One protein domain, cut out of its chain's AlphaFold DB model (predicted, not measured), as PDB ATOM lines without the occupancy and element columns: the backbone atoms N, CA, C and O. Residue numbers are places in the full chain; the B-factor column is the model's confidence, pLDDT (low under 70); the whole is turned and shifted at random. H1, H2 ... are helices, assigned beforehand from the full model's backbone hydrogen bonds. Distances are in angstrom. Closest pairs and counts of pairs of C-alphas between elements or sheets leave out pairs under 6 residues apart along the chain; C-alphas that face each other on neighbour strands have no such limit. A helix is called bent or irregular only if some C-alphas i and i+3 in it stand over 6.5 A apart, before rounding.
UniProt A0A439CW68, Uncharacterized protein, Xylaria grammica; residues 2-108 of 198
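What this domain is: This is residues 2 to 108 of the 198 residues of an uncharacterized protein of Xylaria grammica (UniProt A0A439CW68). Three long helices make a zigzag: H1 and H2a form a hairpin, and H3 folds back past H2a, with residues 82 to 108 sticking out. The printed part has 107 residues with helices H1, H2, H3 and no named strand: all helix. It is extended, radius of gyration of the C-alphas 20.6 A, spans 75 by 32 by 16 A.

Where its parts are: H1, residues 2 to 21, 29.1 A, begins at C-alpha 2 (-44.701, 21.246, 11.462). H2, residues 25 to 61, and H3, residues 68 to 108, each one helix by hydrogen bonds, are bent: C-alphas 51 and 54 are 7.0 A apart, 86 and 89 7.4 A. Their arms are H2a, 25 to 51, 40.0 A; H2b, 54 to 61; H3a, 68 to 86; H3b, 89 to 108, ending at (-1.048, -26.140, 4.335).

How they stand to each other: H1 and H2a touch, opposite ways, closest at C-alphas Ile 15 and Cys 35, 6.6 A. H2a and H3a only just touch, with 3 pairs of C-alphas within 8 A, closest His 46 and His 74, 6.8 A. Every O i to N i+4 pair is within hydrogen-bond range in H2b, 11 of 16 in H3b.

The domain as a whole: The printed part has no cut; no printed residue is under 70.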
ATOM      1  N   ALA A   2     -44.282  21.603  12.825       75.25
ATOM      2  CA  ALA A   2     -44.701  21.246  11.462       75.25
ATOM      3  C   ALA A   2     -43.630  21.504  10.379       75.25
ATOM      4  O   ALA A   2     -43.458  20.701   9.467       75.25
ATOM      5  N   LEU A   3     -42.867  22.600  10.496       76.56
ATOM      6  CA  LEU A   3     -41.779  22.911   9.561       76.56
ATOM      7  C   LEU A   3     -40.627  21.897   9.632       76.56
ATOM      8  O   LEU A   3     -40.153  21.459   8.584       76.56
ATOM      9  N   SER A   4     -40.216  21.499  10.841       81.31
ATOM     10  CA  SER A   4     -39.182  20.479  11.060       81.31
ATOM     11  C   SER A   4     -39.606  19.146  10.443       81.31
ATOM     12  O   SER A   4     -38.881  18.574   9.638       81.31
ATOM     13  N   HIS A   5     -40.838  18.709  10.715       87.38
ATOM     14  CA  HIS A   5     -41.375  17.457  10.174       87.38
ATOM     15  C   HIS A   5     -41.500  17.481   8.645       87.38
ATOM     16  O   HIS A   5     -41.144  16.513   7.978       87.38
ATOM     17  N   ASN A   6     -41.908  18.609   8.055       83.00
ATOM     18  CA  ASN A   6     -41.886  18.777   6.600       83.00
ATOM     19  C   ASN A   6     -40.460  18.668   6.024       83.00
ATOM     20  O   ASN A   6     -40.276  18.074   4.961       83.00
ATOM     21  N   ALA A   7     -39.443  19.196   6.713       83.50
ATOM     22  CA  ALA A   7     -38.051  19.022   6.302       83.50
ATOM     23  C   ALA A   7     -37.620  17.546   6.370       83.50
ATOM     24  O   ALA A   7     -37.002  17.058   5.422       83.50
ATOM     25  N   PHE A   8     -38.016  16.813   7.416       88.12
ATOM     26  CA  PHE A   8     -37.720  15.383   7.546       88.12
ATOM     27  C   PHE A   8     -38.359  14.566   6.428       88.12
ATOM     28  O   PHE A   8     -37.654  13.807   5.767       88.12
ATOM     29  N   ILE A   9     -39.645  14.787   6.135       84.31
ATOM     30  CA  ILE A   9     -40.358  14.116   5.038       84.31
ATOM     31  C   ILE A   9     -39.661  14.374   3.699       84.31
ATOM     32  O   ILE A   9     -39.442  13.454   2.911       84.31
ATOM     33  N   ARG A  10     -39.274  15.626   3.425       84.12
ATOM     34  CA  ARG A  10     -38.581  15.975   2.176       84.12
ATOM     35  C   ARG A  10     -37.184  15.364   2.101       84.12
ATOM     36  O   ARG A  10     -36.807  14.892   1.032       84.12
ATOM     37  N   GLY A  11     -36.448  15.337   3.210       85.25
ATOM     38  CA  GLY A  11     -35.149  14.671   3.301       85.25
ATOM     39  C   GLY A  11     -35.255  13.162   3.076       85.25
ATOM     40  O   GLY A  11     -34.528  12.616   2.252       85.25
ATOM     41  N   PHE A  12     -36.238  12.505   3.691       87.81
ATOM     42  CA  PHE A  12     -36.496  11.082   3.483       87.81
ATOM     43  C   PHE A  12     -36.859  10.776   2.026       87.81
ATOM     44  O   PHE A  12     -36.282   9.880   1.412       87.81
ATOM     45  N   ASN A  13     -37.755  11.568   1.432       80.00
ATOM     46  CA  ASN A  13     -38.116  11.433   0.021       80.00
ATOM     47  C   ASN A  13     -36.907  11.637  -0.901       80.00
ATOM     48  O   ASN A  13     -36.776  10.938  -1.903       80.00
ATOM     49  N   SER A  14     -36.016  12.570  -0.559       88.25
ATOM     50  CA  SER A  14     -34.762  12.800  -1.277       88.25
ATOM     51  C   SER A  14     -33.861  11.562  -1.236       88.25
ATOM     52  O   SER A  14     -33.429  11.097  -2.289       88.25
ATOM     53  N   ILE A  15     -33.653  10.975  -0.052       87.00
ATOM     54  CA  ILE A  15     -32.897   9.723   0.119       87.00
ATOM     55  C   ILE A  15     -33.525   8.610  -0.725       87.00
ATOM     56  O   ILE A  15     -32.854   8.000  -1.554       87.00
ATOM     57  N   TYR A  16     -34.829   8.387  -0.572       82.69
ATOM     58  CA  TYR A  16     -35.543   7.313  -1.256       82.69
ATOM     59  C   TYR A  16     -35.467   7.427  -2.785       82.69
ATOM     60  O   TYR A  16     -35.230   6.438  -3.471       82.69
ATOM     61  N   GLN A  17     -35.627   8.635  -3.331       82.81
ATOM     62  CA  GLN A  17     -35.600   8.867  -4.778       82.81
ATOM     63  C   GLN A  17     -34.193   8.813  -5.376       82.81
ATOM     64  O   GLN A  17     -34.049   8.443  -6.544       82.81
ATOM     65  N   GLN A  18     -33.171   9.211  -4.614       83.44
ATOM     66  CA  GLN A  18     -31.790   9.268  -5.094       83.44
ATOM     67  C   GLN A  18     -31.039   7.949  -4.919       83.44
ATOM     68  O   GLN A  18     -30.233   7.609  -5.784       83.44
ATOM     69  N   ALA A  19     -31.337   7.174  -3.869       86.25
ATOM     70  CA  ALA A  19     -30.688   5.893  -3.598       86.25
ATOM     71  C   ALA A  19     -30.610   4.957  -4.827       86.25
ATOM     72  O   ALA A  19     -29.511   4.494  -5.135       86.25
ATOM     73  N   PRO A  20     -31.696   4.709  -5.596       80.44
ATOM     74  CA  PRO A  20     -31.632   3.829  -6.769       80.44
ATOM     75  C   PRO A  20     -30.998   4.481  -8.010       80.44
ATOM     76  O   PRO A  20     -30.812   3.805  -9.020       80.44
ATOM     77  N   ARG A  21     -30.693   5.787  -7.975       83.19
ATOM     78  CA  ARG A  21     -30.201   6.576  -9.121       83.19
ATOM     79  C   ARG A  21     -28.720   6.946  -9.015       83.19
ATOM     80  O   ARG A  21     -28.208   7.637  -9.893       83.19
ATOM     81  N   LEU A  22     -28.025   6.505  -7.967       81.06
ATOM     82  CA  LEU A  22     -26.580   6.686  -7.821       81.06
ATOM     83  C   LEU A  22     -25.830   5.794  -8.810       81.06
ATOM     84  O   LEU A  22     -25.587   4.620  -8.550       81.06
ATOM     85  N   THR A  23     -25.468   6.368  -9.955       75.75
ATOM     86  CA  THR A  23     -24.756   5.670 -11.036       75.75
ATOM     87  C   THR A  23     -23.237   5.796 -10.950       75.75
ATOM     88  O   THR A  23     -22.532   4.982 -11.536       75.75
ATOM     89  N   LEU A  24     -22.724   6.798 -10.230       76.38
ATOM     90  CA  LEU A  24     -21.291   7.029 -10.056       76.38
ATOM     91  C   LEU A  24     -20.847   6.562  -8.672       76.38
ATOM     92  O   LEU A  24     -21.316   7.091  -7.661       76.38
ATOM     93  N   ASP A  25     -19.900   5.624  -8.627       72.75
ATOM     94  CA  ASP A  25     -19.342   5.102  -7.372       72.75
ATOM     95  C   ASP A  25     -18.749   6.203  -6.488       72.75
ATOM     96  O   ASP A  25     -18.906   6.161  -5.269       72.75
ATOM     97  N   ALA A  26     -18.161   7.232  -7.104       81.12
ATOM     98  CA  ALA A  26     -17.595   8.385  -6.408       81.12
ATOM     99  C   ALA A  26     -18.616   9.160  -5.553       81.12
ATOM    100  O   ALA A  26     -18.229   9.759  -4.560       81.12
ATOM    101  N   ASN A  27     -19.913   9.109  -5.887       83.19
ATOM    102  CA  ASN A  27     -20.963   9.828  -5.155       83.19
ATOM    103  C   ASN A  27     -21.548   9.010  -3.992       83.19
ATOM    104  O   ASN A  27     -22.300   9.543  -3.175       83.19
ATOM    105  N   LYS A  28     -21.256   7.703  -3.920       82.94
ATOM    106  CA  LYS A  28     -21.821   6.817  -2.889       82.94
ATOM    107  C   LYS A  28     -21.412   7.236  -1.466       82.94
ATOM    108  O   LYS A  28     -22.307   7.275  -0.623       82.94
ATOM    109  N   PRO A  29     -20.141   7.588  -1.171       82.81
ATOM    110  CA  PRO A  29     -19.750   8.044   0.166       82.81
ATOM    111  C   PRO A  29     -20.487   9.315   0.606       82.81
ATOM    112  O   PRO A  29     -21.005   9.362   1.720       82.81
ATOM    113  N   ASP A  30     -20.613  10.304  -0.283       90.25
ATOM    114  CA  ASP A  30     -21.301  11.567   0.015       90.25
ATOM    115  C   ASP A  30     -22.795  11.351   0.267       90.25
ATOM    116  O   ASP A  30     -23.368  11.908   1.205       90.25
ATOM    117  N   PHE A  31     -23.433  10.488  -0.529       89.88
ATOM    118  CA  PHE A  31     -24.831  10.130  -0.320       89.88
ATOM    119  C   PHE A  31     -25.053   9.412   1.016       89.88
ATOM    120  O   PHE A  31     -26.014   9.711   1.721       89.88
ATOM    121  N   VAL A  32     -24.152   8.501   1.399       87.12
ATOM    122  CA  VAL A  32     -24.196   7.866   2.724       87.12
ATOM    123  C   VAL A  32     -24.051   8.915   3.828       87.12
ATOM    124  O   VAL A  32     -24.834   8.895   4.776       87.12
ATOM    125  N   GLY A  33     -23.129   9.872   3.686       85.38
ATOM    126  CA  GLY A  33     -22.984  10.990   4.624       85.38
ATOM    127  C   GLY A  33     -24.254  11.842   4.752       85.38
ATOM    128  O   GLY A  33     -24.656  12.195   5.863       85.38
ATOM    129  N   TYR A  34     -24.940  12.114   3.639       90.75
ATOM    130  CA  TYR A  34     -26.235  12.800   3.637       90.75
ATOM    131  C   TYR A  34     -27.321  12.006   4.379       90.75
ATOM    132  O   TYR A  34     -28.038  12.574   5.204       90.75
ATOM    133  N   CYS A  35     -27.417  10.693   4.138       89.00
ATOM    134  CA  CYS A  35     -28.350   9.814   4.845       89.00
ATOM    135  C   CYS A  35     -28.099   9.810   6.358       89.00
ATOM    136  O   CYS A  35     -29.048   9.939   7.128       89.00
ATOM    137  N   LEU A  36     -26.834   9.705   6.780       86.94
ATOM    138  CA  LEU A  36     -26.450   9.749   8.194       86.94
ATOM    139  C   LEU A  36     -26.803  11.098   8.829       86.94
ATOM    140  O   LEU A  36     -27.431  11.130   9.879       86.94
ATOM    141  N   SER A  37     -26.520  12.207   8.140       91.81
ATOM    142  CA  SER A  37     -26.878  13.550   8.619       91.81
ATOM    143  C   SER A  37     -28.391  13.721   8.805       91.81
ATOM    144  O   SER A  37     -28.838  14.390   9.736       91.81
ATOM    145  N   TRP A  38     -29.201  13.127   7.919       93.69
ATOM    146  CA  TRP A  38     -30.658  13.129   8.062       93.69
ATOM    147  C   TRP A  38     -31.105  12.326   9.289       93.69
ATOM    148  O   TRP A  38     -31.942  12.814  10.049       93.69
ATOM    149  N   VAL A  39     -30.525  11.138   9.509       89.56
ATOM    150  CA  VAL A  39     -30.799  10.314  10.697       89.56
ATOM    151  C   VAL A  39     -30.452  11.083  11.971       89.56
ATOM    152  O   VAL A  39     -31.315  11.227  12.834       89.56
ATOM    153  N   ASP A  40     -29.248  11.652  12.056       90.44
ATOM    154  CA  ASP A  40     -28.792  12.424  13.219       90.44
ATOM    155  C   ASP A  40     -29.713  13.614  13.515       90.44
ATOM    156  O   ASP A  40     -30.002  13.921  14.674       90.44
ATOM    157  N   CYS A  41     -30.227  14.273  12.471       91.56
ATOM    158  CA  CYS A  41     -31.163  15.384  12.612       91.56
ATOM    159  C   CYS A  41     -32.496  14.944  13.237       91.56
ATOM    160  O   CYS A  41     -32.990  15.611  14.148       91.56
ATOM    161  N   VAL A  42     -33.054  13.813  12.790       91.38
ATOM    162  CA  VAL A  42     -34.294  13.240  13.341       91.38
ATOM    163  C   VAL A  42     -34.089  12.790  14.788       91.38
ATOM    164  O   VAL A  42     -34.883  13.159  15.648       91.38
ATOM    165  N   VAL A  43     -32.997  12.073  15.076       91.50
ATOM    166  CA  VAL A  43     -32.657  11.632  16.442       91.50
ATOM    167  C   VAL A  43     -32.506  12.826  17.385       91.50
ATOM    168  O   VAL A  43     -33.087  12.842  18.466       91.50
ATOM    169  N   THR A  44     -31.778  13.865  16.969       92.06
ATOM    170  CA  THR A  44     -31.597  15.078  17.781       92.06
ATOM    171  C   THR A  44     -32.927  15.792  18.038       92.06
ATOM    172  O   THR A  44     -33.169  16.281  19.141       92.06
ATOM    173  N   HIS A  45     -33.801  15.851  17.029       94.94
ATOM    174  CA  HIS A  45     -35.126  16.464  17.142       94.94
ATOM    175  C   HIS A  45     -36.026  15.712  18.129       94.94
ATOM    176  O   HIS A  45     -36.585  16.345  19.022       94.94
ATOM    177  N   HIS A  46     -36.108  14.383  18.021       94.69
ATOM    178  CA  HIS A  46     -36.867  13.549  18.959       94.69
ATOM    179  C   HIS A  46     -36.309  13.650  20.388       94.69
ATOM    180  O   HIS A  46     -37.070  13.810  21.338       94.69
ATOM    181  N   HIS A  47     -34.981  13.642  20.554       93.19
ATOM    182  CA  HIS A  47     -34.355  13.802  21.868       93.19
ATOM    183  C   HIS A  47     -34.737  15.131  22.530       93.19
ATOM    184  O   HIS A  47     -35.090  15.163  23.707       93.19
ATOM    185  N   TYR A  48     -34.706  16.228  21.770       94.44
ATOM    186  CA  TYR A  48     -35.172  17.531  22.246       94.44
ATOM    187  C   TYR A  48     -36.662  17.505  22.616       94.44
ATOM    188  O   TYR A  48     -37.061  18.060  23.640       94.44
ATOM    189  N   GLU A  49     -37.497  16.860  21.801       95.62
ATOM    190  CA  GLU A  49     -38.921  16.732  22.089       95.62
ATOM    191  C   GLU A  49     -39.175  16.003  23.416       95.62
ATOM    192  O   GLU A  49     -39.907  16.508  24.264       95.62
ATOM    193  N   GLU A  50     -38.529  14.860  23.620       95.25
ATOM    194  CA  GLU A  50     -38.730  13.986  24.779       95.25
ATOM    195  C   GLU A  50     -38.156  14.557  26.078       95.25
ATOM    196  O   GLU A  50     -38.732  14.361  27.149       95.25
ATOM    197  N   THR A  51     -37.025  15.263  26.002       95.44
ATOM    198  CA  THR A  51     -36.327  15.771  27.195       95.44
ATOM    199  C   THR A  51     -36.732  17.187  27.577       95.44
ATOM    200  O   THR A  51     -36.737  17.513  28.763       95.44
ATOM    201  N   GLU A  52     -37.131  18.011  26.606       95.19
ATOM    202  CA  GLU A  52     -37.411  19.428  26.835       95.19
ATOM    203  C   GLU A  52     -38.848  19.805  26.465       95.19
ATOM    204  O   GLU A  52     -39.570  20.373  27.287       95.19
ATOM    205  N   LEU A  53     -39.309  19.516  25.244       93.19
ATOM    206  CA  LEU A  53     -40.597  20.042  24.774       93.19
ATOM    207  C   LEU A  53     -41.796  19.389  25.475       93.19
ATOM    208  O   LEU A  53     -42.638  20.095  26.032       93.19
ATOM    209  N   PHE A  54     -41.894  18.061  25.442       96.56
ATOM    210  CA  PHE A  54     -43.035  17.311  25.967       96.56
ATOM    211  C   PHE A  54     -43.186  17.478  27.485       96.56
ATOM    212  O   PHE A  54     -44.297  17.798  27.918       96.56
ATOM    213  N   PRO A  55     -42.115  17.412  28.307       96.06
ATOM    214  CA  PRO A  55     -42.234  17.687  29.739       96.06
ATOM    215  C   PRO A  55     -42.729  19.109  30.040       96.06
ATOM    216  O   PRO A  55     -43.502  19.321  30.978       96.06
ATOM    217  N   ASN A  56     -42.315  20.099  29.241       93.50
ATOM    218  CA  ASN A  56     -42.785  21.474  29.400       93.50
ATOM    219  C   ASN A  56     -44.247  21.655  28.957       93.50
ATOM    220  O   ASN A  56     -44.963  22.441  29.583       93.50
ATOM    221  N   ILE A  57     -44.717  20.915  27.944       93.25
ATOM    222  CA  ILE A  57     -46.142  20.857  27.567       93.25
ATOM    223  C   ILE A  57     -46.968  20.272  28.715       93.25
ATOM    224  O   ILE A  57     -47.941  20.897  29.135       93.25
ATOM    225  N   ASP A  58     -46.545  19.137  29.273       96.00
ATOM    226  CA  ASP A  58     -47.217  18.500  30.409       96.00
ATOM    227  C   ASP A  58     -47.311  19.456  31.611       96.00
ATOM    228  O   ASP A  58     -48.368  19.622  32.228       96.00
ATOM    229  N   LYS A  59     -46.211  20.158  31.922       95.81
ATOM    230  CA  LYS A  59     -46.166  21.158  32.998       95.81
ATOM    231  C   LYS A  59     -47.127  22.319  32.749       95.81
ATOM    232  O   LYS A  59     -47.811  22.740  33.679       95.81
ATOM    233  N   ALA A  60     -47.168  22.847  31.526       94.62
ATOM    234  CA  ALA A  60     -48.046  23.958  31.168       94.62
ATOM    235  C   ALA A  60     -49.530  23.558  31.189       94.62
ATOM    236  O   ALA A  60     -50.376  24.360  31.578       94.62
ATOM    237  N   ALA A  61     -49.838  22.317  30.806       95.38
ATOM    238  CA  ALA A  61     -51.192  21.773  30.816       95.38
ATOM    239  C   ALA A  61     -51.641  21.263  32.197       95.38
ATOM    240  O   ALA A  61     -52.829  21.025  32.404       95.38
ATOM    241  N   GLY A  62     -50.712  21.072  33.141       96.94
ATOM    242  CA  GLY A  62     -50.995  20.474  34.450       96.94
ATOM    243  C   GLY A  62     -51.391  18.993  34.377       96.94
ATOM    244  O   GLY A  62     -51.934  18.457  35.341       96.94
ATOM    245  N   GLN A  63     -51.126  18.333  33.249       96.25
ATOM    246  CA  GLN A  63     -51.478  16.944  32.972       96.25
ATOM    247  C   GLN A  63     -50.269  16.235  32.368       96.25
ATOM    248  O   GLN A  63     -49.597  16.797  31.513       96.25
ATOM    249  N   LYS A  64     -50.003  15.001  32.807       95.19
ATOM    250  CA  LYS A  64     -48.909  14.182  32.277       95.19
ATOM    251  C   LYS A  64     -49.346  13.305  31.111       95.19
ATOM    252  O   LYS A  64     -50.509  12.898  31.056       95.19
ATOM    253  N   GLY A  65     -48.383  12.958  30.266       92.44
ATOM    254  CA  GLY A  65     -48.521  11.931  29.236       92.44
ATOM    255  C   GLY A  65     -49.320  12.387  28.021       92.44
ATOM    256  O   GLY A  65     -49.881  11.566  27.296       92.44
ATOM    257  N   LEU A  66     -49.400  13.699  27.775       93.44
ATOM    258  CA  LEU A  66     -50.127  14.233  26.619       93.44
ATOM    259  C   LEU A  66     -49.485  13.821  25.288       93.44
ATOM    260  O   LEU A  66     -50.168  13.782  24.265       93.44
ATOM    261  N   MET A  67     -48.191  13.494  25.315       95.00
ATOM    262  CA  MET A  67     -47.384  13.140  24.147       95.00
ATOM    263  C   MET A  67     -46.859  11.695  24.179       95.00
ATOM    264  O   MET A  67     -46.017  11.345  23.356       95.00
ATOM    265  N   ASP A  68     -47.377  10.826  25.059       93.25
ATOM    266  CA  ASP A  68     -46.928   9.422  25.174       93.25
ATOM    267  C   ASP A  68     -47.063   8.651  23.850       93.25
ATOM    268  O   ASP A  68     -46.233   7.804  23.523       93.25
ATOM    269  N   GLY A  69     -48.087   8.973  23.050       91.88
ATOM    270  CA  GLY A  69     -48.256   8.405  21.711       91.88
ATOM    271  C   GLY A  69     -47.093   8.747  20.774       91.88
ATOM    272  O   GLY A  69     -46.570   7.858  20.110       91.88
ATOM    273  N   ALA A  70     -46.637  10.004  20.776       90.25
ATOM    274  CA  ALA A  70     -45.491  10.434  19.975       90.25
ATOM    275  C   ALA A  70     -44.190   9.781  20.466       90.25
ATOM    276  O   ALA A  70     -43.403   9.301  19.657       90.25
ATOM    277  N   MET A  71     -44.002   9.666  21.786       90.44
ATOM    278  CA  MET A  71     -42.855   8.943  22.351       90.44
ATOM    279  C   MET A  71     -42.834   7.475  21.904       90.44
ATOM    280  O   MET A  71     -41.789   6.959  21.516       90.44
ATOM    281  N   HIS A  72     -43.988   6.801  21.889       90.62
ATOM    282  CA  HIS A  72     -44.076   5.425  21.400       90.62
ATOM    283  C   HIS A  72     -43.731   5.300  19.905       90.62
ATOM    284  O   HIS A  72     -43.101   4.327  19.489       90.62
ATOM    285  N   GLU A  73     -44.110   6.287  19.092       88.00
ATOM    286  CA  GLU A  73     -43.733   6.347  17.676       88.00
ATOM    287  C   GLU A  73     -42.221   6.574  17.494       88.00
ATOM    288  O   GLU A  73     -41.608   5.931  16.636       88.00
ATOM    289  N   HIS A  74     -41.595   7.420  18.320       93.00
ATOM    290  CA  HIS A  74     -40.145   7.648  18.291       93.00
ATOM    291  C   HIS A  74     -39.352   6.376  18.636       93.00
ATOM    292  O   HIS A  74     -38.377   6.052  17.952       93.00
ATOM    293  N   GLU A  75     -39.807   5.603  19.627       87.69
ATOM    294  CA  GLU A  75     -39.193   4.326  20.025       87.69
ATOM    295  C   GLU A  75     -39.090   3.328  18.862       87.69
ATOM    296  O   GLU A  75     -38.082   2.635  18.710       87.69
ATOM    297  N   ALA A  76     -40.093   3.276  17.980       84.31
ATOM    298  CA  ALA A  76     -40.048   2.400  16.809       84.31
ATOM    299  C   ALA A  76     -38.902   2.770  15.847       84.31
ATOM    300  O   ALA A  76     -38.271   1.884  15.260       84.31
ATOM    301  N   PHE A  77     -38.605   4.065  15.701       82.75
ATOM    302  CA  PHE A  77     -37.501   4.544  14.870       82.75
ATOM    303  C   PHE A  77     -36.143   4.196  15.489       82.75
ATOM    304  O   PHE A  77     -35.277   3.637  14.807       82.75
ATOM    305  N   TYR A  78     -35.978   4.435  16.793       84.69
ATOM    306  CA  TYR A  78     -34.767   4.046  17.517       84.69
ATOM    307  C   TYR A  78     -34.549   2.534  17.513       84.69
ATOM    308  O   TYR A  78     -33.418   2.082  17.346       84.69
ATOM    309  N   GLY A  79     -35.616   1.739  17.614       83.62
ATOM    310  CA  GLY A  79     -35.544   0.282  17.543       83.62
ATOM    311  C   GLY A  79     -34.881  -0.215  16.257       83.62
ATOM    312  O   GLY A  79     -33.990  -1.063  16.311       83.62
ATOM    313  N   LEU A  80     -35.251   0.345  15.101       77.00
ATOM    314  CA  LEU A  80     -34.632  -0.024  13.825       77.00
ATOM    315  C   LEU A  80     -33.155   0.388  13.757       77.00
ATOM    316  O   LEU A  80     -32.325  -0.421  13.340       77.00
ATOM    317  N   LEU A  81     -32.826   1.617  14.170       83.38
ATOM    318  CA  LEU A  81     -31.442   2.102  14.181       83.38
ATOM    319  C   LEU A  81     -30.562   1.248  15.093       83.38
ATOM    320  O   LEU A  81     -29.506   0.794  14.666       83.38
ATOM    321  N   ASN A  82     -31.041   0.945  16.298       84.06
ATOM    322  CA  ASN A  82     -30.339   0.106  17.263       84.06
ATOM    323  C   ASN A  82     -30.120  -1.312  16.735       84.06
ATOM    324  O   ASN A  82     -29.039  -1.867  16.915       84.06
ATOM    325  N   ILE A  83     -31.107  -1.900  16.052       80.38
ATOM    326  CA  ILE A  83     -30.933  -3.205  15.406       80.38
ATOM    327  C   ILE A  83     -29.822  -3.113  14.360       80.38
ATOM    328  O   ILE A  83     -28.868  -3.881  14.443       80.38
ATOM    329  N   MET A  84     -29.901  -2.163  13.426       76.69
ATOM    330  CA  MET A  84     -28.887  -1.993  12.378       76.69
ATOM    331  C   MET A  84     -27.489  -1.770  12.964       76.69
ATOM    332  O   MET A  84     -26.534  -2.434  12.560       76.69
ATOM    333  N   ASP A  85     -27.377  -0.900  13.963       82.62
ATOM    334  CA  ASP A  85     -26.121  -0.606  14.645       82.62
ATOM    335  C   ASP A  85     -25.573  -1.806  15.415       82.62
ATOM    336  O   ASP A  85     -24.368  -2.056  15.372       82.62
ATOM    337  N   SER A  86     -26.437  -2.608  16.043       86.44
ATOM    338  CA  SER A  86     -26.016  -3.774  16.825       86.44
ATOM    339  C   SER A  86     -25.346  -4.874  15.994       86.44
ATOM    340  O   SER A  86     -24.522  -5.614  16.533       86.44
ATOM    341  N   PHE A  87     -25.661  -5.000  14.695       83.88
ATOM    342  CA  PHE A  87     -25.082  -6.051  13.845       83.88
ATOM    343  C   PHE A  87     -24.163  -5.542  12.727       83.88
ATOM    344  O   PHE A  87     -23.426  -6.361  12.171       83.88
ATOM    345  N   LYS A  88     -24.153  -4.238  12.392       82.38
ATOM    346  CA  LYS A  88     -23.353  -3.710  11.265       82.38
ATOM    347  C   LYS A  88     -21.864  -4.037  11.389       82.38
ATOM    348  O   LYS A  88     -21.261  -4.509  10.428       82.38
ATOM    349  N   GLU A  89     -21.281  -3.834  12.571       82.62
ATOM    350  CA  GLU A  89     -19.859  -4.088  12.817       82.62
ATOM    351  C   GLU A  89     -19.536  -5.588  12.854       82.62
ATOM    352  O   GLU A  89     -18.652  -6.002  12.101       82.62
ATOM    353  N   PRO A  90     -20.246  -6.435  13.634       88.56
ATOM    354  CA  PRO A  90     -20.049  -7.883  13.584       88.56
ATOM    355  C   PRO A  90     -20.153  -8.463  12.171       88.56
ATOM    356  O   PRO A  90     -19.302  -9.257  11.771       88.56
ATOM    357  N   LEU A  91     -21.157  -8.036  11.395       79.12
ATOM    358  CA  LEU A  91     -21.357  -8.488  10.021       79.12
ATOM    359  C   LEU A  91     -20.207  -8.047   9.112       79.12
ATOM    360  O   LEU A  91     -19.640  -8.876   8.402       79.12
ATOM    361  N   HIS A  92     -19.831  -6.765   9.145       80.31
ATOM    362  CA  HIS A  92     -18.725  -6.249   8.340       80.31
ATOM    363  C   HIS A  92     -17.405  -6.954   8.674       80.31
ATOM    364  O   HIS A  92     -16.684  -7.389   7.775       80.31
ATOM    365  N   ASN A  93     -17.108  -7.111   9.965       86.94
ATOM    366  CA  ASN A  93     -15.892  -7.763  10.433       86.94
ATOM    367  C   ASN A  93     -15.839  -9.231  10.003       86.94
ATOM    368  O   ASN A  93     -14.801  -9.672   9.513       86.94
ATOM    369  N   HIS A  94     -16.946  -9.968  10.125       86.88
ATOM    370  CA  HIS A  94     -17.045 -11.345   9.642       86.88
ATOM    371  C   HIS A  94     -16.764 -11.439   8.134       86.88
ATOM    372  O   HIS A  94     -15.843 -12.153   7.732       86.88
ATOM    373  N   LEU A  95     -17.494 -10.667   7.318       83.69
ATOM    374  CA  LEU A  95     -17.375 -10.700   5.856       83.69
ATOM    375  C   LEU A  95     -15.974 -10.299   5.369       83.69
ATOM    376  O   LEU A  95     -15.481 -10.842   4.383       83.69
ATOM    377  N   LYS A  96     -15.313  -9.363   6.061       84.75
ATOM    378  CA  LYS A  96     -13.954  -8.913   5.734       84.75
ATOM    379  C   LYS A  96     -12.870  -9.898   6.184       84.75
ATOM    380  O   LYS A  96     -11.861 -10.043   5.497       84.75
ATOM    381  N   ALA A  97     -13.028 -10.526   7.349       88.06
ATOM    382  CA  ALA A  97     -11.980 -11.346   7.959       88.06
ATOM    383  C   ALA A  97     -11.862 -12.743   7.334       88.06
ATOM    384  O   ALA A  97     -10.766 -13.302   7.287       88.06
ATOM    385  N   GLU A  98     -12.971 -13.315   6.865       90.19
ATOM    386  CA  GLU A  98     -13.003 -14.704   6.406       90.19
ATOM    387  C   GLU A  98     -12.198 -14.961   5.113       90.19
ATOM    388  O   GLU A  98     -11.370 -15.878   5.125       90.19
ATOM    389  N   PRO A  99     -12.321 -14.169   4.024       87.19
ATOM    390  CA  PRO A  99     -11.581 -14.433   2.787       87.19
ATOM    391  C   PRO A  99     -10.048 -14.508   2.949       87.19
ATOM    392  O   PRO A  99      -9.463 -15.505   2.514       87.19
ATOM    393  N   PRO A 100      -9.356 -13.542   3.597       88.94
ATOM    394  CA  PRO A 100      -7.909 -13.643   3.784       88.94
ATOM    395  C   PRO A 100      -7.517 -14.785   4.731       88.94
ATOM    396  O   PRO A 100      -6.457 -15.382   4.548       88.94
ATOM    397  N   ALA A 101      -8.360 -15.132   5.712       89.12
ATOM    398  CA  ALA A 101      -8.113 -16.276   6.587       89.12
ATOM    399  C   ALA A 101      -8.140 -17.600   5.806       89.12
ATOM    400  O   ALA A 101      -7.238 -18.420   5.979       89.12
ATOM    401  N   ILE A 102      -9.115 -17.781   4.905       84.19
ATOM    402  CA  ILE A 102      -9.188 -18.945   4.008       84.19
ATOM    403  C   ILE A 102      -7.995 -18.959   3.049       84.19
ATOM    404  O   ILE A 102      -7.335 -19.988   2.916       84.19
ATOM    405  N   ALA A 103      -7.661 -17.825   2.426       88.12
ATOM    406  CA  ALA A 103      -6.506 -17.731   1.532       88.12
ATOM    407  C   ALA A 103      -5.190 -18.100   2.247       88.12
ATOM    408  O   ALA A 103      -4.355 -18.814   1.692       88.12
ATOM    409  N   ALA A 104      -5.027 -17.702   3.513       89.94
ATOM    410  CA  ALA A 104      -3.858 -18.043   4.322       89.94
ATOM    411  C   ALA A 104      -3.725 -19.549   4.617       89.94
ATOM    412  O   ALA A 104      -2.628 -20.002   4.960       89.94
ATOM    413  N   LEU A 105      -4.795 -20.343   4.471       88.12
ATOM    414  CA  LEU A 105      -4.729 -21.804   4.587       88.12
ATOM    415  C   LEU A 105      -3.970 -22.455   3.426       88.12
ATOM    416  O   LEU A 105      -3.550 -23.604   3.566       88.12
ATOM    417  N   ALA A 106      -3.715 -21.736   2.324       90.56
ATOM    418  CA  ALA A 106      -2.924 -22.239   1.200       90.56
ATOM    419  C   ALA A 106      -1.540 -22.760   1.630       90.56
ATOM    420  O   ALA A 106      -1.043 -23.717   1.047       90.56
ATOM    421  N   LYS A 107      -0.958 -22.218   2.711       93.19
ATOM    422  CA  LYS A 107       0.314 -22.691   3.296       93.19
ATOM    423  C   LYS A 107       0.300 -24.159   3.745       93.19
ATOM    424  O   LYS A 107       1.360 -24.740   3.948       93.19
ATOM    425  N   PHE A 108      -0.883 -24.738   3.955       92.75
ATOM    426  CA  PHE A 108      -1.048 -26.140   4.335       92.75
ATOM    427  C   PHE A 108      -1.200 -27.076   3.128       92.75
ATOM    428  O   PHE A 108      -1.194 -28.291   3.309       92.75
TER     429      PHE A 108